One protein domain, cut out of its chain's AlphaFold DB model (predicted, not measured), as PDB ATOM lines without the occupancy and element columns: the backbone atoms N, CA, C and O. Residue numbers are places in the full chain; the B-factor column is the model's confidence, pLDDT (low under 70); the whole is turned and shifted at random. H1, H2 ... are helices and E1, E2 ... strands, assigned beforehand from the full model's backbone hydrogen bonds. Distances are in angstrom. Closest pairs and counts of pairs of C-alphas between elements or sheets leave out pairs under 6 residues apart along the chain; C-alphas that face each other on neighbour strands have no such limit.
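What this domain is: This is residues 5 to 139 of the 140 residues of an uncharacterized protein of Candidatus Nitrosocosmicus oleophilus (UniProt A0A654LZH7). One twisted sheet of six strands curls round the helix H1, and H3 packs on H1 on the same face of the sheet. H2 only grazes the sheet near its edge strand E5, and residues 109 to 115, of which 109 to 113 belong to H2, stick out. You have 135 printed residues with three named helices and six named strands, in the order E1 E2 E3 E4 H1 E5 E6 H2 H3; the sheet runs E1 E2 E3 E4 E6 E5, antiparallel throughout, and the class is mixed. The whole is compact, with a radius of gyration of the C-alphas of 14.7 A, and spans 42 by 34 by 30 A.

How they stand to each other: Start at the edge strand E1, residues 9 to 19, which forms a hairpin with E2, residues 22 to 31; N 11 and O 28 are within hydrogen-bond range at 2.8 A. E3, residues 34 to 43, forms a hairpin with E2, with N 27 and O 38 at 2.8 A, and another with E4, residues 46 to 53, with N 39 and O 50 at 2.9 A. These four are a meander, each strand the antiparallel neighbour of the one before. H1, residues 56 to 70, is on the sheet; its closest C-alphas to E4 are Ala 59 and Phe 51, 6.4 A apart. E5, residues 72 to 81, bends by 55 degrees at residue 75 and forms a hairpin with E6, residues 86 to 94, with N 79 and O 88 at 2.9 A; between E4 and E6, look at N 49 and O 91, 2.9 A. E4, H1 and E5 make a split strand-helix-strand unit, its two strands running the same way with E6 between them, and its crossover is right-handed. H2, residues 101 to 113, comes closest to E5 at the C-alphas of Lys 104 and Leu 75, 6.5 A. H3, residues 123 to 137, touches H1 at a steep tilt of 67 degrees, only just short of about perpendicular, opposite ways; the closest C-alphas are Ala 61 and Ser 130, 4.0 A. H1 and H3 on one face of the sheet make two layers. H2 is apart from H1 and H3. Every O i to N i+4 pair is within hydrogen-bond range in H2 and H3, and 8 of 11 in H1.

Where its parts are: Find C-alpha 9 at (-38.592, 18.673, -40.586); from there E1 runs 26.4 A. E2 measures 28.4 A, E3 28.8 A, E4 23.0 A, E5 26.9 A and E6 26.5 A. H1 measures 20.2 A, H2 18.2 A, and H3 runs 21.9 A to C-alpha 137 at (-36.254, 3.440, -38.417).

The domain as a whole: The two C-alphas farthest apart are those of Gly 20 and Thr 139, 45.7 A. The printed part has no cut and no long link. Its mean pLDDT is 91.8; residues 138 to 139 are under 70.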
ATOM      1  N   PHE A   5     -30.238  14.745 -37.950       87.69
ATOM      2  CA  PHE A   5     -30.868  16.053 -37.778       87.69
ATOM      3  C   PHE A   5     -31.298  16.685 -39.114       87.69
ATOM      4  O   PHE A   5     -32.401  17.211 -39.214       87.69
ATOM      5  N   ASN A   6     -30.488  16.547 -40.170       87.38
ATOM      6  CA  ASN A   6     -30.796  17.094 -41.499       87.38
ATOM      7  C   ASN A   6     -31.969  16.378 -42.186       87.38
ATOM      8  O   ASN A   6     -32.533  16.906 -43.138       87.38
ATOM      9  N   LYS A   7     -32.337  15.179 -41.717       90.56
ATOM     10  CA  LYS A   7     -33.490  14.421 -42.221       90.56
ATOM     11  C   LYS A   7     -34.802  14.824 -41.543       90.56
ATOM     12  O   LYS A   7     -35.857  14.333 -41.933       90.56
ATOM     13  N   CYS A   8     -34.746  15.658 -40.505       93.25
ATOM     14  CA  CYS A   8     -35.922  16.093 -39.764       93.25
ATOM     15  C   CYS A   8     -36.564  17.322 -40.416       93.25
ATOM     16  O   CYS A   8     -35.884  18.184 -40.969       93.25
ATOM     17  N   GLU A   9     -37.884  17.431 -40.300       96.81
ATOM     18  CA  GLU A   9     -38.592  18.673 -40.586       96.81
ATOM     19  C   GLU A   9     -38.371  19.650 -39.425       96.81
ATOM     20  O   GLU A   9     -38.590  19.305 -38.261       96.81
ATOM     21  N   ILE A  10     -37.932  20.871 -39.742       95.81
ATOM     22  CA  ILE A  10     -37.609  21.901 -38.754       95.81
ATOM     23  C   ILE A  10     -38.509  23.109 -38.986       95.81
ATOM     24  O   ILE A  10     -38.410  23.802 -39.999       95.81
ATOM     25  N   LYS A  11     -39.363  23.398 -38.004       97.44
ATOM     26  CA  LYS A  11     -40.138  24.634 -37.940       97.44
ATOM     27  C   LYS A  11     -39.488  25.590 -36.949       97.44
ATOM     28  O   LYS A  11     -39.562  25.387 -35.738       97.44
ATOM     29  N   VAL A  12     -38.924  26.670 -37.469       96.56
ATOM     30  CA  VAL A  12     -38.360  27.756 -36.665       96.56
ATOM     31  C   VAL A  12     -39.486  28.537 -35.983       96.56
ATOM     32  O   VAL A  12     -40.414  29.003 -36.648       96.56
ATOM     33  N   LEU A  13     -39.431  28.664 -34.654       94.69
ATOM     34  CA  LEU A  13     -40.336  29.532 -33.892       94.69
ATOM     35  C   LEU A  13     -39.738  30.927 -33.717       94.69
ATOM     36  O   LEU A  13     -40.438  31.920 -33.909       94.69
ATOM     37  N   PHE A  14     -38.454  30.994 -33.364       94.94
ATOM     38  CA  PHE A  14     -37.666  32.223 -33.374       94.94
ATOM     39  C   PHE A  14     -36.172  31.909 -33.447       94.94
ATOM     40  O   PHE A  14     -35.729  30.856 -32.989       94.94
ATOM     41  N   GLU A  15     -35.401  32.868 -33.954       94.75
ATOM     42  CA  GLU A  15     -33.941  32.820 -33.993       94.75
ATOM     43  C   GLU A  15     -33.338  34.154 -33.557       94.75
ATOM     44  O   GLU A  15     -33.970  35.208 -33.654       94.75
ATOM     45  N   ASN A  16     -32.091  34.092 -33.103       93.31
ATOM     46  CA  ASN A  16     -31.239  35.213 -32.737       93.31
ATOM     47  C   ASN A  16     -31.841  36.123 -31.660       93.31
ATOM     48  O   ASN A  16     -31.613  37.336 -31.642       93.31
ATOM     49  N   LYS A  17     -32.611  35.546 -30.728       94.75
ATOM     50  CA  LYS A  17     -33.143  36.299 -29.594       94.75
ATOM     51  C   LYS A  17     -32.037  36.506 -28.559       94.75
ATOM     52  O   LYS A  17     -31.624  35.562 -27.893       94.75
ATOM     53  N   MET A  18     -31.598  37.748 -28.390       94.25
ATOM     54  CA  MET A  18     -30.619  38.110 -27.362       94.25
ATOM     55  C   MET A  18     -31.243  38.067 -25.960       94.25
ATOM     56  O   MET A  18     -32.274  38.698 -25.712       94.25
ATOM     57  N   VAL A  19     -30.596  37.361 -25.030       88.88
ATOM     58  CA  VAL A  19     -30.936  37.342 -23.599       88.88
ATOM     59  C   VAL A  19     -29.648  37.488 -22.792       88.88
ATOM     60  O   VAL A  19     -28.867  36.544 -22.661       88.88
ATOM     61  N   GLY A  20     -29.406  38.694 -22.267       89.00
ATOM     62  CA  GLY A  20     -28.114  39.039 -21.670       89.00
ATOM     63  C   GLY A  20     -26.992  38.902 -22.703       89.00
ATOM     64  O   GLY A  20     -27.070  39.487 -23.779       89.00
ATOM     65  N   GLU A  21     -25.984  38.088 -22.389       88.44
ATOM     66  CA  GLU A  21     -24.843  37.779 -23.269       88.44
ATOM     67  C   GLU A  21     -25.035  36.491 -24.090       88.44
ATOM     68  O   GLU A  21     -24.089  35.985 -24.692       88.44
ATOM     69  N   THR A  22     -26.249  35.931 -24.101       92.25
ATOM     70  CA  THR A  22     -26.556  34.678 -24.805       92.25
ATOM     71  C   THR A  22     -27.503  34.895 -25.975       92.25
ATOM     72  O   THR A  22     -28.341  35.801 -25.958       92.25
ATOM     73  N   ILE A  23     -27.380  34.033 -26.984       95.38
ATOM     74  CA  ILE A  23     -28.312  33.940 -28.110       95.38
ATOM     75  C   ILE A  23     -29.233  32.753 -27.862       95.38
ATOM     76  O   ILE A  23     -28.755  31.665 -27.551       95.38
ATOM     77  N   GLN A  24     -30.539  32.955 -28.012       96.88
ATOM     78  CA  GLN A  24     -31.536  31.895 -27.932       96.88
ATOM     79  C   GLN A  24     -32.220  31.672 -29.281       96.88
ATOM     80  O   GLN A  24     -32.666  32.632 -29.921       96.88
ATOM     81  N   ASN A  25     -32.388  30.402 -29.640       96.50
ATOM     82  CA  ASN A  25     -33.160  29.944 -30.790       96.50
ATOM     83  C   ASN A  25     -34.170  28.878 -30.344       96.50
ATOM     84  O   ASN A  25     -33.890  28.107 -29.428       96.50
ATOM     85  N   ASN A  26     -35.349  28.828 -30.964       97.62
ATOM     86  CA  ASN A  26     -36.364  27.819 -30.657       97.62
ATOM     87  C   ASN A  26     -36.935  27.202 -31.932       97.62
ATOM     88  O   ASN A  26     -37.348  27.903 -32.866       97.62
ATOM     89  N   TYR A  27     -37.001  25.878 -31.918       97.06
ATOM     90  CA  TYR A  27     -37.397  25.034 -33.023       97.06
ATOM     91  C   TYR A  27     -38.448  24.018 -32.579       97.06
ATOM     92  O   TYR A  27     -38.363  23.414 -31.514       97.06
ATOM     93  N   ASN A  28     -39.411  23.747 -33.452       97.75
ATOM     94  CA  ASN A  28     -40.173  22.507 -33.425       97.75
ATOM     95  C   ASN A  28     -39.567  21.558 -34.451       97.75
ATOM     96  O   ASN A  28     -39.529  21.889 -35.635       97.75
ATOM     97  N   ILE A  29     -39.128  20.388 -34.003       97.25
ATOM     98  CA  ILE A  29     -38.462  19.400 -34.848       97.25
ATOM     99  C   ILE A  29     -39.311  18.138 -34.888       97.25
ATOM    100  O   ILE A  29     -39.727  17.619 -33.846       97.25
ATOM    101  N   SER A  30     -39.570  17.636 -36.090       96.50
ATOM    102  CA  SER A  30     -40.347  16.418 -36.304       96.50
ATOM    103  C   SER A  30     -39.691  15.469 -37.295       96.50
ATOM    104  O   SER A  30     -39.043  15.874 -38.256       96.50
ATOM    105  N   HIS A  31     -39.880  14.176 -37.057       94.62
ATOM    106  CA  HIS A  31     -39.508  13.111 -37.981       94.62
ATOM    107  C   HIS A  31     -40.540  11.990 -37.862       94.62
ATOM    108  O   HIS A  31     -40.732  11.438 -36.775       94.62
ATOM    109  N   GLN A  32     -41.199  11.652 -38.974       89.81
ATOM    110  CA  GLN A  32     -42.346  10.734 -38.991       89.81
ATOM    111  C   GLN A  32     -43.440  11.200 -38.003       89.81
ATOM    112  O   GLN A  32     -43.884  12.343 -38.071       89.81
ATOM    113  N   SER A  33     -43.879  10.340 -37.078       91.00
ATOM    114  CA  SER A  33     -44.866  10.665 -36.039       91.00
ATOM    115  C   SER A  33     -44.259  11.306 -34.783       91.00
ATOM    116  O   SER A  33     -44.998  11.709 -33.883       91.00
ATOM    117  N   ASN A  34     -42.927  11.409 -34.698       95.25
ATOM    118  CA  ASN A  34     -42.237  11.941 -33.529       95.25
ATOM    119  C   ASN A  34     -42.052  13.454 -33.639       95.25
ATOM    120  O   ASN A  34     -41.715  13.982 -34.700       95.25
ATOM    121  N   LYS A  35     -42.240  14.147 -32.514       96.12
ATOM    122  CA  LYS A  35     -42.101  15.598 -32.412       96.12
ATOM    123  C   LYS A  35     -41.433  15.991 -31.102       96.12
ATOM    124  O   LYS A  35     -41.728  15.412 -30.052       96.12
ATOM    125  N   ILE A  36     -40.584  17.008 -31.178       97.44
ATOM    126  CA  ILE A  36     -39.931  17.623 -30.032       97.44
ATOM    127  C   ILE A  36     -39.867  19.142 -30.205       97.44
ATOM    128  O   ILE A  36     -39.776  19.645 -31.326       97.44
ATOM    129  N   GLU A  37     -39.918  19.872 -29.099       97.81
ATOM    130  CA  GLU A  37     -39.514  21.278 -29.045       97.81
ATOM    131  C   GLU A  37     -38.048  21.341 -28.605       97.81
ATOM    132  O   GLU A  37     -37.656  20.629 -27.680       97.81
ATOM    133  N   MET A  38     -37.244  22.166 -29.271       97.62
ATOM    134  CA  MET A  38     -35.825  22.362 -28.989       97.62
ATOM    135  C   MET A  38     -35.551  23.846 -28.756       97.62
ATOM    136  O   MET A  38     -35.823  24.670 -29.629       97.62
ATOM    137  N   LEU A  39     -35.009  24.180 -27.587       97.62
ATOM    138  CA  LEU A  39     -34.498  25.511 -27.268       97.62
ATOM    139  C   LEU A  39     -32.968  25.455 -27.185       97.62
ATOM    140  O   LEU A  39     -32.431  24.872 -26.242       97.62
ATOM    141  N   GLU A  40     -32.308  26.114 -28.131       97.00
ATOM    142  CA  GLU A  40     -30.855  26.273 -28.195       97.00
ATOM    143  C   GLU A  40     -30.473  27.589 -27.506       97.00
ATOM    144  O   GLU A  40     -31.010  28.652 -27.829       97.00
ATOM    145  N   ALA A  41     -29.538  27.536 -26.563       96.19
ATOM    146  CA  ALA A  41     -28.925  28.702 -25.942       96.19
ATOM    147  C   ALA A  41     -27.407  28.669 -26.157       96.19
ATOM    148  O   ALA A  41     -26.721  27.752 -25.704       96.19
ATOM    149  N   ILE A  42     -26.882  29.688 -26.830       93.50
ATOM    150  CA  ILE A  42     -25.472  29.800 -27.205       93.50
ATOM    151  C   ILE A  42     -24.811  30.888 -26.359       93.50
ATOM    152  O   ILE A  42     -25.251  32.041 -26.341       93.50
ATOM    153  N   SER A  43     -23.722  30.517 -25.693       87.12
ATOM    154  CA  SER A  43     -22.766  31.420 -25.048       87.12
ATOM    155  C   SER A  43     -21.371  31.207 -25.646       87.12
ATOM    156  O   SER A  43     -21.149  30.245 -26.379       87.12
ATOM    157  N   SER A  44     -20.411  32.073 -25.322       81.38
ATOM    158  CA  SER A  44     -19.077  32.086 -25.944       81.38
ATOM    159  C   SER A  44     -18.316  30.752 -25.882       81.38
ATOM    160  O   SER A  44     -17.562  30.465 -26.804       81.38
ATOM    161  N   ASN A  45     -18.537  29.920 -24.856       82.25
ATOM    162  CA  ASN A  45     -17.823  28.642 -24.673       82.25
ATOM    163  C   ASN A  45     -18.742  27.427 -24.441       82.25
ATOM    164  O   ASN A  45     -18.255  26.338 -24.124       82.25
ATOM    165  N   LEU A  46     -20.061  27.610 -24.525       89.62
ATOM    166  CA  LEU A  46     -21.033  26.591 -24.135       89.62
ATOM    167  C   LEU A  46     -22.319  26.747 -24.943       89.62
ATOM    168  O   LEU A  46     -22.897  27.838 -24.979       89.62
ATOM    169  N   VAL A  47     -22.773  25.640 -25.528       95.12
ATOM    170  CA  VAL A  47     -24.096  25.526 -26.149       95.12
ATOM    171  C   VAL A  47     -24.954  24.614 -25.283       95.12
ATOM    172  O   VAL A  47     -24.499  23.555 -24.852       95.12
ATOM    173  N   ILE A  48     -26.180  25.036 -24.999       95.88
ATOM    174  CA  ILE A  48     -27.146  24.273 -24.214       95.88
ATOM    175  C   ILE A  48     -28.366  24.032 -25.089       95.88
ATOM    176  O   ILE A  48     -28.989  24.989 -25.537       95.88
ATOM    177  N   GLU A  49     -28.723  22.772 -25.285       97.06
ATOM    178  CA  GLU A  49     -29.949  22.383 -25.980       97.06
ATOM    179  C   GLU A  49     -30.933  21.793 -24.982       97.06
ATOM    180  O   GLU A  49     -30.593  20.898 -24.203       97.06
ATOM    181  N   ASN A  50     -32.161  22.292 -25.007       97.62
ATOM    182  CA  ASN A  50     -33.251  21.799 -24.183       97.62
ATOM    183  C   ASN A  50     -34.334  21.191 -25.074       97.62
ATOM    184  O   ASN A  50     -35.035  21.903 -25.791       97.62
ATOM    185  N   PHE A  51     -34.469  19.871 -24.990       97.75
ATOM    186  CA  PHE A  51     -35.399  19.065 -25.756       97.75
ATOM    187  C   PHE A  51     -36.617  18.685 -24.909       97.75
ATOM    188  O   PHE A  51     -36.483  18.017 -23.880       97.75
ATOM    189  N   LYS A  52     -37.820  19.041 -25.367       97.62
ATOM    190  CA  LYS A  52     -39.090  18.761 -24.679       97.62
ATOM    191  C   LYS A  52     -40.029  17.959 -25.558       97.62
ATOM    192  O   LYS A  52     -40.387  18.391 -26.654       97.62
ATOM    193  N   GLY A  53     -40.464  16.798 -25.079       96.69
ATOM    194  CA  GLY A  53     -41.362  15.944 -25.850       96.69
ATOM    195  C   GLY A  53     -41.766  14.665 -25.131       96.69
ATOM    196  O   GLY A  53     -41.651  14.559 -23.911       96.69
ATOM    197  N   LYS A  54     -42.259  13.699 -25.917       96.06
ATOM    198  CA  LYS A  54     -42.714  12.379 -25.441       96.06
ATOM    199  C   LYS A  54     -41.754  11.245 -25.798       96.06
ATOM    200  O   LYS A  54     -41.496  10.367 -24.988       96.06
ATOM    201  N   ASN A  55     -41.166  11.281 -26.998       95.94
ATOM    202  CA  ASN A  55     -40.218  10.258 -27.435       95.94
ATOM    203  C   ASN A  55     -38.778  10.606 -27.018       95.94
ATOM    204  O   ASN A  55     -38.099  11.401 -27.668       95.94
ATOM    205  N   PHE A  56     -38.324   9.996 -25.925       95.44
ATOM    206  CA  PHE A  56     -36.982  10.202 -25.379       95.44
ATOM    207  C   PHE A  56     -35.871   9.693 -26.314       95.44
ATOM    208  O   PHE A  56     -34.845  10.347 -26.460       95.44
ATOM    209  N   GLU A  57     -36.072   8.556 -26.983       95.69
ATOM    210  CA  GLU A  57     -35.071   7.998 -27.902       95.69
ATOM    211  C   GLU A  57     -34.856   8.906 -29.125       95.69
ATOM    212  O   GLU A  57     -33.717   9.122 -29.538       95.69
ATOM    213  N   PHE A  58     -35.932   9.510 -29.643       96.25
ATOM    214  CA  PHE A  58     -35.849  10.520 -30.701       96.25
ATOM    215  C   PHE A  58     -35.047  11.750 -30.255       96.25
ATOM    216  O   PHE A  58     -34.192  12.231 -30.998       96.25
ATOM    217  N   ALA A  59     -35.267  12.224 -29.025       97.12
ATOM    218  CA  ALA A  59     -34.492  13.324 -28.450       97.12
ATOM    219  C   ALA A  59     -33.003  12.995 -28.362       97.12
ATOM    220  O   ALA A  59     -32.171  13.808 -28.748       97.12
ATOM    221  N   CYS A  60     -32.665  11.785 -27.905       96.75
ATOM    222  CA  CYS A  60     -31.284  11.316 -27.849       96.75
ATOM    223  C   CYS A  60     -30.648  11.240 -29.242       96.75
ATOM    224  O   CYS A  60     -29.487  11.614 -29.398       96.75
ATOM    225  N   ALA A  61     -31.398  10.800 -30.258       95.50
ATOM    226  CA  ALA A  61     -30.919  10.765 -31.638       95.50
ATOM    227  C   ALA A  61     -30.623  12.170 -32.184       95.50
ATOM    228  O   ALA A  61     -29.576  12.377 -32.801       95.50
ATOM    229  N   LEU A  62     -31.495  13.149 -31.916       95.88
ATOM    230  CA  LEU A  62     -31.245  14.552 -32.257       95.88
ATOM    231  C   LEU A  62     -30.034  15.100 -31.494       95.88
ATOM    232  O   LEU A  62     -29.098  15.594 -32.118       95.88
ATOM    233  N   ALA A  63     -30.002  14.928 -30.172       96.12
ATOM    234  CA  ALA A  63     -28.918  15.397 -29.320       96.12
ATOM    235  C   ALA A  63     -27.550  14.855 -29.763       96.12
ATOM    236  O   ALA A  63     -26.577  15.606 -29.837       96.12
ATOM    237  N   HIS A  64     -27.471  13.567 -30.103       94.75
ATOM    238  CA  HIS A  64     -26.243  12.956 -30.604       94.75
ATOM    239  C   HIS A  64     -25.864  13.472 -32.002       94.75
ATOM    240  O   HIS A  64     -24.693  13.703 -32.296       94.75
ATOM    241  N   SER A  65     -26.849  13.679 -32.878       92.75
ATOM    242  CA  SER A  65     -26.624  14.148 -34.254       92.75
ATOM    243  C   SER A  65     -26.043  15.559 -34.321       92.75
ATOM    244  O   SER A  65     -25.289  15.876 -35.244       92.75
ATOM    245  N   ILE A  66     -26.381  16.403 -33.347       92.06
ATOM    246  CA  ILE A  66     -25.932  17.797 -33.283       92.06
ATOM    247  C   ILE A  66     -24.510  17.914 -32.685       92.06
ATOM    248  O   ILE A  66     -23.856  18.941 -32.870       92.06
ATOM    249  N   CYS A  67     -23.939  16.854 -32.091       91.19
ATOM    250  CA  CYS A  67     -22.530  16.848 -31.656       91.19
ATOM    251  C   CYS A  67     -21.561  17.266 -32.780       91.19
ATOM    252  O   CYS A  67     -20.570  17.945 -32.535       91.19
ATOM    253  N   ALA A  68     -21.875  16.933 -34.039       88.19
ATOM    254  CA  ALA A  68     -21.084  17.352 -35.199       88.19
ATOM    255  C   ALA A  68     -20.997  18.886 -35.379       88.19
ATOM    256  O   ALA A  68     -20.089  19.366 -36.053       88.19
ATOM    257  N   ARG A  69     -21.936  19.647 -34.799       89.00
ATOM    258  CA  ARG A  69     -22.004  21.115 -34.846       89.00
ATOM    259  C   ARG A  69     -21.467  21.772 -33.573       89.00
ATOM    260  O   ARG A  69     -20.831  22.817 -33.671       89.00
ATOM    261  N   HIS A  70     -21.751  21.204 -32.400       91.38
ATOM    262  CA  HIS A  70     -21.463  21.847 -31.106       91.38
ATOM    263  C   HIS A  70     -20.330  21.201 -30.301       91.38
ATOM    264  O   HIS A  70     -20.016  21.670 -29.206       91.38
ATOM    265  N   GLY A  71     -19.725  20.135 -30.825       90.44
ATOM    266  CA  GLY A  71     -18.668  19.391 -30.155       90.44
ATOM    267  C   GLY A  71     -19.205  18.297 -29.233       90.44
ATOM    268  O   GLY A  71     -20.263  17.706 -29.463       90.44
ATOM    269  N   ASN A  72     -18.445  17.995 -28.185       91.31
ATOM    270  CA  ASN A  72     -18.710  16.870 -27.298       91.31
ATOM    271  C   ASN A  72     -19.749  17.215 -26.228       91.31
ATOM    272  O   ASN A  72     -19.773  18.325 -25.690       91.31
ATOM    273  N   ILE A  73     -20.558  16.220 -25.863       93.12
ATOM    274  CA  ILE A  73     -21.487  16.305 -24.735       93.12
ATOM    275  C   ILE A  73     -20.691  16.325 -23.426       93.12
ATOM    276  O   ILE A  73     -20.008  15.362 -23.082       93.12
ATOM    277  N   GLN A  74     -20.829  17.413 -22.677       92.00
ATOM    278  CA  GLN A  74     -20.135  17.664 -21.411       92.00
ATOM    279  C   GLN A  74     -20.967  17.219 -20.202       92.00
ATOM    280  O   GLN A  74     -20.457  16.653 -19.232       92.00
ATOM    281  N   LEU A  75     -22.273  17.478 -20.260       93.88
ATOM    282  CA  LEU A  75     -23.227  17.187 -19.197       93.88
ATOM    283  C   LEU A  75     -24.600  16.928 -19.808       93.88
ATOM    284  O   LEU A  75     -24.984  17.548 -20.798       93.88
ATOM    285  N   VAL A  76     -25.344  16.026 -19.181       95.31
ATOM    286  CA  VAL A  76     -26.731  15.736 -19.522       95.31
ATOM    287  C   VAL A  76     -27.523  15.628 -18.238       95.31
ATOM    288  O   VAL A  76     -27.110  14.928 -17.309       95.31
ATOM    289  N   HIS A  77     -28.684  16.266 -18.208       95.50
ATOM    290  CA  HIS A  77     -29.687  15.970 -17.201       95.50
ATOM    291  C   HIS A  77     -31.075  15.886 -17.814       95.50
ATOM    292  O   HIS A  77     -31.337  16.418 -18.893       95.50
ATOM    293  N   VAL A  78     -31.947  15.146 -17.144       95.69
ATOM    294  CA  VAL A  78     -33.326  14.951 -17.563       95.69
ATOM    295  C   VAL A  78     -34.265  15.180 -16.390       95.69
ATOM    296  O   VAL A  78     -34.023  14.751 -15.259       95.69
ATOM    297  N   LYS A  79     -35.381  15.839 -16.687       94.44
ATOM    298  CA  LYS A  79     -36.541  15.936 -15.811       94.44
ATOM    299  C   LYS A  79     -37.698  15.185 -16.456       94.44
ATOM    300  O   LYS A  79     -38.076  15.470 -17.591       94.44
ATOM    301  N   ARG A  80     -38.277  14.224 -15.734       91.69
ATOM    302  CA  ARG A  80     -39.418  13.426 -16.210       91.69
ATOM    303  C   ARG A  80     -40.700  13.874 -15.520       91.69
ATOM    304  O   ARG A  80     -40.849  13.724 -14.310       91.69
ATOM    305  N   LEU A  81     -41.640  14.393 -16.299       89.38
ATOM    306  CA  LEU A  81     -42.974  14.793 -15.860       89.38
ATOM    307  C   LEU A  81     -43.927  13.608 -16.065       89.38
ATOM    308  O   LEU A  81     -44.670  13.555 -17.044       89.38
ATOM    309  N   LYS A  82     -43.864  12.627 -15.153       84.75
ATOM    310  CA  LYS A  82     -44.558  11.328 -15.287       84.75
ATOM    311  C   LYS A  82     -46.067  11.457 -15.511       84.75
ATOM    312  O   LYS A  82     -46.628  10.694 -16.282       84.75
ATOM    313  N   GLU A  83     -46.706  12.432 -14.873       89.25
ATOM    314  CA  GLU A  83     -48.154  12.662 -14.980       89.25
ATOM    315  C   GLU A  83     -48.596  13.105 -16.380       89.25
ATOM    316  O   GLU A  83     -49.733  12.864 -16.774       89.25
ATOM    317  N   LEU A  84     -47.697  13.741 -17.137       88.75
ATOM    318  CA  LEU A  84     -47.979  14.272 -18.472       88.75
ATOM    319  C   LEU A  84     -47.387  13.408 -19.592       88.75
ATOM    320  O   LEU A  84     -47.579  13.732 -20.763       88.75
ATOM    321  N   ASP A  85     -46.664  12.341 -19.234       91.31
ATOM    322  CA  ASP A  85     -45.847  11.554 -20.163       91.31
ATOM    323  C   ASP A  85     -44.897  12.448 -20.985       91.31
ATOM    324  O   ASP A  85     -44.769  12.335 -22.203       91.31
ATOM    325  N   LEU A  86     -44.277  13.421 -20.308       94.38
ATOM    326  CA  LEU A  86     -43.349  14.377 -20.910       94.38
ATOM    327  C   LEU A  86     -41.974  14.278 -20.258       94.38
ATOM    328  O   LEU A  86     -41.840  13.994 -19.065       94.38
ATOM    329  N   PHE A  87     -40.942  14.588 -21.033       95.56
ATOM    330  CA  PHE A  87     -39.601  14.821 -20.515       95.56
ATOM    331  C   PHE A  87     -39.072  16.182 -20.964       95.56
ATOM    332  O   PHE A  87     -39.508  16.751 -21.967       95.56
ATOM    333  N   GLU A  88     -38.093  16.657 -20.208       96.56
ATOM    334  CA  GLU A  88     -37.211  17.762 -20.542       96.56
ATOM    335  C   GLU A  88     -35.778  17.234 -20.438       96.56
ATOM    336  O   GLU A  88     -35.327  16.884 -19.348       96.56
ATOM    337  N   LEU A  89     -35.103  17.084 -21.577       97.56
ATOM    338  CA  LEU A  89     -33.721  16.622 -21.684       97.56
ATOM    339  C   LEU A  89     -32.848  17.835 -21.994       97.56
ATOM    340  O   LEU A  89     -33.027  18.467 -23.031       97.56
ATOM    341  N   VAL A  90     -31.896  18.137 -21.119       97.19
ATOM    342  CA  VAL A  90     -30.976  19.260 -21.298       97.19
ATOM    343  C   VAL A  90     -29.570  18.729 -21.524       97.19
ATOM    344  O   VAL A  90     -29.045  17.958 -20.716       97.19
ATOM    345  N   VAL A  91     -28.963  19.150 -22.629       96.94
ATOM    346  CA  VAL A  91     -27.643  18.698 -23.071       96.94
ATOM    347  C   VAL A  91     -26.715  19.894 -23.207       96.94
ATOM    348  O   VAL A  91     -27.055  20.896 -23.829       96.94
ATOM    349  N   TYR A  92     -25.538  19.776 -22.606       95.25
ATOM    350  CA  TYR A  92     -24.500  20.796 -22.605       95.25
ATOM    351  C   TYR A  92     -23.386  20.343 -23.540       95.25
ATOM    352  O   TYR A  92     -22.813  19.271 -23.332       95.25
ATOM    353  N   TYR A  93     -23.064  21.161 -24.533       94.62
ATOM    354  CA  TYR A  93     -22.034  20.888 -25.528       94.62
ATOM    355  C   TYR A  93     -20.882  21.875 -25.412       94.62
ATOM    356  O   TYR A  93     -21.074  23.058 -25.114       94.62
ATOM    357  N   SER A  94     -19.682  21.384 -25.695       91.44
ATOM    358  CA  SER A  94     -18.503  22.221 -25.859       91.44
ATOM    359  C   SER A  94     -17.557  21.624 -26.892       91.44
ATOM    360  O   SER A  94     -17.471  20.407 -27.044       91.44
ATOM    361  N   ASN A  95     -16.790  22.488 -27.554       87.69
ATOM    362  CA  ASN A  95     -15.773  22.093 -28.529       87.69
ATOM    363  C   ASN A  95     -14.503  21.509 -27.882       87.69
ATOM    364  O   ASN A  95     -13.567  21.168 -28.599       87.69
ATOM    365  N   PHE A  96     -14.436  21.406 -26.550       84.88
ATOM    366  CA  PHE A  96     -13.330  20.734 -25.871       84.88
ATOM    367  C   PHE A  96     -13.431  19.206 -26.008       84.88
ATOM    368  O   PHE A  96     -14.508  18.617 -25.879       84.88
ATOM    369  N   ASP A  97     -12.286  18.558 -26.225       80.19
ATOM    370  CA  ASP A  97     -12.180  17.094 -26.343       80.19
ATOM    371  C   ASP A  97     -12.340  16.364 -25.006       80.19
ATOM    372  O   ASP A  97     -12.732  15.199 -24.958       80.19
ATOM    373  N   VAL A  98     -12.042  17.054 -23.905       81.94
ATOM    374  CA  VAL A  98     -12.126  16.518 -22.545       81.94
ATOM    375  C   VAL A  98     -13.335  17.124 -21.843       81.94
ATOM    376  O   VAL A  98     -13.680  18.281 -22.074       81.94
ATOM    377  N   ILE A  99     -13.971  16.332 -20.978       82.25
ATOM    378  CA  ILE A  99     -15.052  16.816 -20.122       82.25
ATOM    379  C   ILE A  99     -14.494  17.854 -19.141       82.25
ATOM    380  O   ILE A  99     -13.608  17.533 -18.349       82.25
ATOM    381  N   ASP A 100     -15.048  19.064 -19.153       84.81
ATOM    382  CA  ASP A 100     -14.771  20.105 -18.158       84.81
ATOM    383  C   ASP A 100     -15.429  19.727 -16.818       84.81
ATOM    384  O   ASP A 100     -16.608  20.002 -16.559       84.81
ATOM    385  N   THR A 101     -14.675  19.010 -15.979       88.19
ATOM    386  CA  THR A 101     -15.161  18.478 -14.700       88.19
ATOM    387  C   THR A 101     -15.494  19.580 -13.707       88.19
ATOM    388  O   THR A 101     -16.515  19.484 -13.031       88.19
ATOM    389  N   GLU A 102     -14.685  20.639 -13.655       89.31
ATOM    390  CA  GLU A 102     -14.905  21.762 -12.743       89.31
ATOM    391  C   GLU A 102     -16.235  22.450 -13.059       89.31
ATOM    392  O   GLU A 102     -17.093  22.609 -12.185       89.31
ATOM    393  N   ARG A 103     -16.467  22.790 -14.330       86.25
ATOM    394  CA  ARG A 103     -17.713  23.443 -14.740       86.25
ATOM    395  C   ARG A 103     -18.927  22.546 -14.544       86.25
ATOM    396  O   ARG A 103     -19.984  23.018 -14.117       86.25
ATOM    397  N   LYS A 104     -18.789  21.253 -14.834       89.50
ATOM    398  CA  LYS A 104     -19.835  20.262 -14.570       89.50
ATOM    399  C   LYS A 104     -20.213  20.243 -13.088       89.50
ATOM    400  O   LYS A 104     -21.400  20.317 -12.770       89.50
ATOM    401  N   GLU A 105     -19.231  20.168 -12.196       91.25
ATOM    402  CA  GLU A 105     -19.453  20.162 -10.747       91.25
ATOM    403  C   GLU A 105     -20.117  21.456 -10.268       91.25
ATOM    404  O   GLU A 105     -21.073  21.392  -9.494       91.25
ATOM    405  N   GLN A 106     -19.701  22.613 -10.788       89.88
ATOM    406  CA  GLN A 106     -20.333  23.902 -10.487       89.88
ATOM    407  C   GLN A 106     -21.818  23.933 -10.889       89.88
ATOM    408  O   GLN A 106     -22.660  24.366 -10.098       89.88
ATOM    409  N   ILE A 107     -22.164  23.439 -12.085       88.94
ATOM    410  CA  ILE A 107     -23.560  23.361 -12.553       88.94
ATOM    411  C   ILE A 107     -24.375  22.418 -11.661       88.94
ATOM    412  O   ILE A 107     -25.471  22.767 -11.215       88.94
ATOM    413  N   MET A 108     -23.836  21.233 -11.366       91.69
ATOM    414  CA  MET A 108     -24.503  20.248 -10.514       91.69
ATOM    415  C   MET A 108     -24.722  20.779  -9.093       91.69
ATOM    416  O   MET A 108     -25.804  20.612  -8.524       91.69
ATOM    417  N   PHE A 109     -23.721  21.467  -8.543       91.69
ATOM    418  CA  PHE A 109     -23.805  22.123  -7.245       91.69
ATOM    419  C   PHE A 109     -24.882  23.211  -7.240       91.69
ATOM    420  O   PHE A 109     -25.730  23.224  -6.346       91.69
ATOM    421  N   TYR A 110     -24.924  24.070  -8.264       90.25
ATOM    422  CA  TYR A 110     -25.971  25.082  -8.403       90.25
ATOM    423  C   TYR A 110     -27.376  24.461  -8.440       90.25
ATOM    424  O   TYR A 110     -28.270  24.916  -7.722       90.25
ATOM    425  N   HIS A 111     -27.587  23.394  -9.218       91.88
ATOM    426  CA  HIS A 111     -28.880  22.701  -9.254       91.88
ATOM    427  C   HIS A 111     -29.271  22.122  -7.885       91.88
ATOM    428  O   HIS A 111     -30.426  22.255  -7.469       91.88
ATOM    429  N   SER A 112     -28.307  21.548  -7.157       88.88
ATOM    430  CA  SER A 112     -28.513  21.023  -5.801       88.88
ATOM    431  C   SER A 112     -28.935  22.115  -4.811       88.88
ATOM    432  O   SER A 112     -29.911  21.929  -4.080       88.88
ATOM    433  N   GLN A 113     -28.277  23.282  -4.828       92.44
ATOM    434  CA  GLN A 113     -28.630  24.417  -3.959       92.44
ATOM    435  C   GLN A 113     -30.060  24.919  -4.202       92.44
ATOM    436  O   GLN A 113     -30.752  25.320  -3.267       92.44
ATOM    437  N   ASN A 114     -30.531  24.836  -5.447       90.38
ATOM    438  CA  ASN A 114     -31.884  25.234  -5.837       90.38
ATOM    439  C   ASN A 114     -32.929  24.118  -5.665       90.38
ATOM    440  O   ASN A 114     -34.079  24.299  -6.064       90.38
ATOM    441  N   LYS A 115     -32.555  22.974  -5.065       84.62
ATOM    442  CA  LYS A 115     -33.429  21.802  -4.863       84.62
ATOM    443  C   LYS A 115     -34.096  21.329  -6.160       84.62
ATOM    444  O   LYS A 115     -35.254  20.910  -6.154       84.62
ATOM    445  N   LEU A 116     -33.375  21.423  -7.276       83.38
ATOM    446  CA  LEU A 116     -33.856  20.937  -8.560       83.38
ATOM    447  C   LEU A 116     -33.644  19.421  -8.623       83.38
ATOM    448  O   LEU A 116     -32.514  18.943  -8.539       83.38
ATOM    449  N   ASP A 117     -34.740  18.676  -8.745       80.44
ATOM    450  CA  ASP A 117     -34.722  17.217  -8.837       80.44
ATOM    451  C   ASP A 117     -34.481  16.785 -10.291       80.44
ATOM    452  O   ASP A 117     -35.405  16.736 -11.111       80.44
ATOM    453  N   PHE A 118     -33.208  16.562 -10.625       89.19
ATOM    454  CA  PHE A 118     -32.756  16.170 -11.956       89.19
ATOM    455  C   PHE A 118     -32.034  14.824 -11.930       89.19
ATOM    456  O   PHE A 118     -31.179  14.567 -11.082       89.19
ATOM    457  N   GLU A 119     -32.319  13.994 -12.930       91.94
ATOM    458  CA  GLU A 119     -31.568  12.773 -13.204       91.94
ATOM    459  C   GLU A 119     -30.383  13.123 -14.118       91.94
ATOM    460  O   GLU A 119     -30.572  13.539 -15.261       91.94
ATOM    461  N   TYR A 120     -29.152  12.969 -13.630       93.12
ATOM    462  CA  TYR A 120     -27.947  13.171 -14.439       93.12
ATOM    463  C   TYR A 120     -27.595  11.898 -15.201       93.12
ATOM    464  O   TYR A 120     -27.371  10.847 -14.597       93.12
ATOM    465  N   LEU A 121     -27.507  11.998 -16.525       92.75
ATOM    466  CA  LEU A 121     -27.246  10.851 -17.388       92.75
ATOM    467  C   LEU A 121     -25.767  10.769 -17.766       92.75
ATOM    468  O   LEU A 121     -25.102  11.777 -18.005       92.75
ATOM    469  N   ASN A 122     -25.262   9.541 -17.884       89.56
ATOM    470  CA  ASN A 122     -23.989   9.300 -18.553       89.56
ATOM    471  C   ASN A 122     -24.168   9.559 -20.065       89.56
ATOM    472  O   ASN A 122     -25.104   9.000 -20.642       89.56
ATOM    473  N   PRO A 123     -23.293  10.337 -20.735       88.44
ATOM    474  CA  PRO A 123     -23.362  10.557 -22.184       88.44
ATOM    475  C   PRO A 123     -23.454   9.271 -23.024       88.44
ATOM    476  O   PRO A 123     -24.087   9.272 -24.079       88.44
ATOM    477  N   ALA A 124     -22.913   8.146 -22.541       90.00
ATOM    478  CA  ALA A 124     -23.053   6.842 -23.196       90.00
ATOM    479  C   ALA A 124     -24.523   6.392 -23.352       90.00
ATOM    480  O   ALA A 124     -24.856   5.724 -24.329       90.00
ATOM    481  N   ILE A 125     -25.412   6.794 -22.435       93.06
ATOM    482  CA  ILE A 125     -26.853   6.509 -22.513       93.06
ATOM    483  C   ILE A 125     -27.472   7.228 -23.717       93.06
ATOM    484  O   ILE A 125     -28.283   6.636 -24.422       93.06
ATOM    485  N   ILE A 126     -27.051   8.467 -24.004       94.31
ATOM    486  CA  ILE A 126     -27.524   9.217 -25.181       94.31
ATOM    487  C   ILE A 126     -27.162   8.474 -26.464       94.31
ATOM    488  O   ILE A 126     -28.026   8.262 -27.314       94.31
ATOM    489  N   LEU A 127     -25.913   8.014 -26.578       93.38
ATOM    490  CA  LEU A 127     -25.462   7.236 -27.730       93.38
ATOM    491  C   LEU A 127     -26.236   5.917 -27.863       93.38
ATOM    492  O   LEU A 127     -26.703   5.577 -28.950       93.38
ATOM    493  N   GLN A 128     -26.418   5.182 -26.762       94.81
ATOM    494  CA  GLN A 128     -27.161   3.922 -26.773       94.81
ATOM    495  C   GLN A 128     -28.621   4.122 -27.207       94.81
ATOM    496  O   GLN A 128     -29.104   3.405 -28.085       94.81
ATOM    497  N   SER A 129     -29.317   5.107 -26.635       95.44
ATOM    498  CA  SER A 129     -30.700   5.435 -27.001       95.44
ATOM    499  C   SER A 129     -30.815   5.954 -28.436       95.44
ATOM    500  O   SER A 129     -31.754   5.582 -29.133       95.44
ATOM    501  N   SER A 130     -29.842   6.744 -28.903       94.06
ATOM    502  CA  SER A 130     -29.754   7.181 -30.302       94.06
ATOM    503  C   SER A 130     -29.667   5.983 -31.250       94.06
ATOM    504  O   SER A 130     -30.442   5.879 -32.197       94.06
ATOM    505  N   ASN A 131     -28.772   5.032 -30.974       93.44
ATOM    506  CA  ASN A 131     -28.612   3.840 -31.809       93.44
ATOM    507  C   ASN A 131     -29.866   2.952 -31.805       93.44
ATOM    508  O   ASN A 131     -30.239   2.432 -32.855       93.44
ATOM    509  N   SER A 132     -30.532   2.811 -30.651       93.62
ATOM    510  CA  SER A 132     -31.829   2.121 -30.531       93.62
ATOM    511  C   SER A 132     -32.901   2.765 -31.414       93.62
ATOM    512  O   SER A 132     -33.639   2.065 -32.101       93.62
ATOM    513  N   TYR A 133     -32.977   4.098 -31.437       94.12
ATOM    514  CA  TYR A 133     -33.939   4.813 -32.275       94.12
ATOM    515  C   TYR A 133     -33.667   4.611 -33.770       94.12
ATOM    516  O   TYR A 133     -34.563   4.270 -34.540       94.12
ATOM    517  N   LEU A 134     -32.412   4.814 -34.180       90.25
ATOM    518  CA  LEU A 134     -32.016   4.778 -35.587       90.25
ATOM    519  C   LEU A 134     -32.112   3.371 -36.188       90.25
ATOM    520  O   LEU A 134     -32.435   3.241 -37.367       90.25
ATOM    521  N   SER A 135     -31.881   2.317 -35.397       88.44
ATOM    522  CA  SER A 135     -32.049   0.941 -35.874       88.44
ATOM    523  C   SER A 135     -33.511   0.602 -36.169       88.44
ATOM    524  O   SER A 135     -33.775  -0.048 -37.177       88.44
ATOM    525  N   LYS A 136     -34.455   1.099 -35.356       85.69
ATOM    526  CA  LYS A 136     -35.903   0.895 -35.550       85.69
ATOM    527  C   LYS A 136     -36.430   1.574 -36.815       85.69
ATOM    528  O   LYS A 136     -37.324   1.044 -37.458       85.69
ATOM    529  N   ILE A 137     -35.863   2.723 -37.192       72.38
ATOM    530  CA  ILE A 137     -36.254   3.440 -38.417       72.38
ATOM    531  C   ILE A 137     -35.807   2.696 -39.684       72.38
ATOM    532  O   ILE A 137     -36.432   2.839 -40.725       72.38
ATOM    533  N   HIS A 138     -34.716   1.930 -39.625       59.22
ATOM    534  CA  HIS A 138     -34.171   1.215 -40.784       59.22
ATOM    535  C   HIS A 138     -34.752  -0.191 -40.989       59.22
ATOM    536  O   HIS A 138     -34.324  -0.893 -41.904       59.22
ATOM    537  N   THR A 139     -35.697  -0.605 -40.145       54.31
ATOM    538  CA  THR A 139     -36.418  -1.881 -40.269       54.31
ATOM    539  C   THR A 139     -37.781  -1.776 -40.955       54.31
ATOM    540  O   THR A 139     -38.373  -2.821 -41.217       54.31
TER     541      THR A 139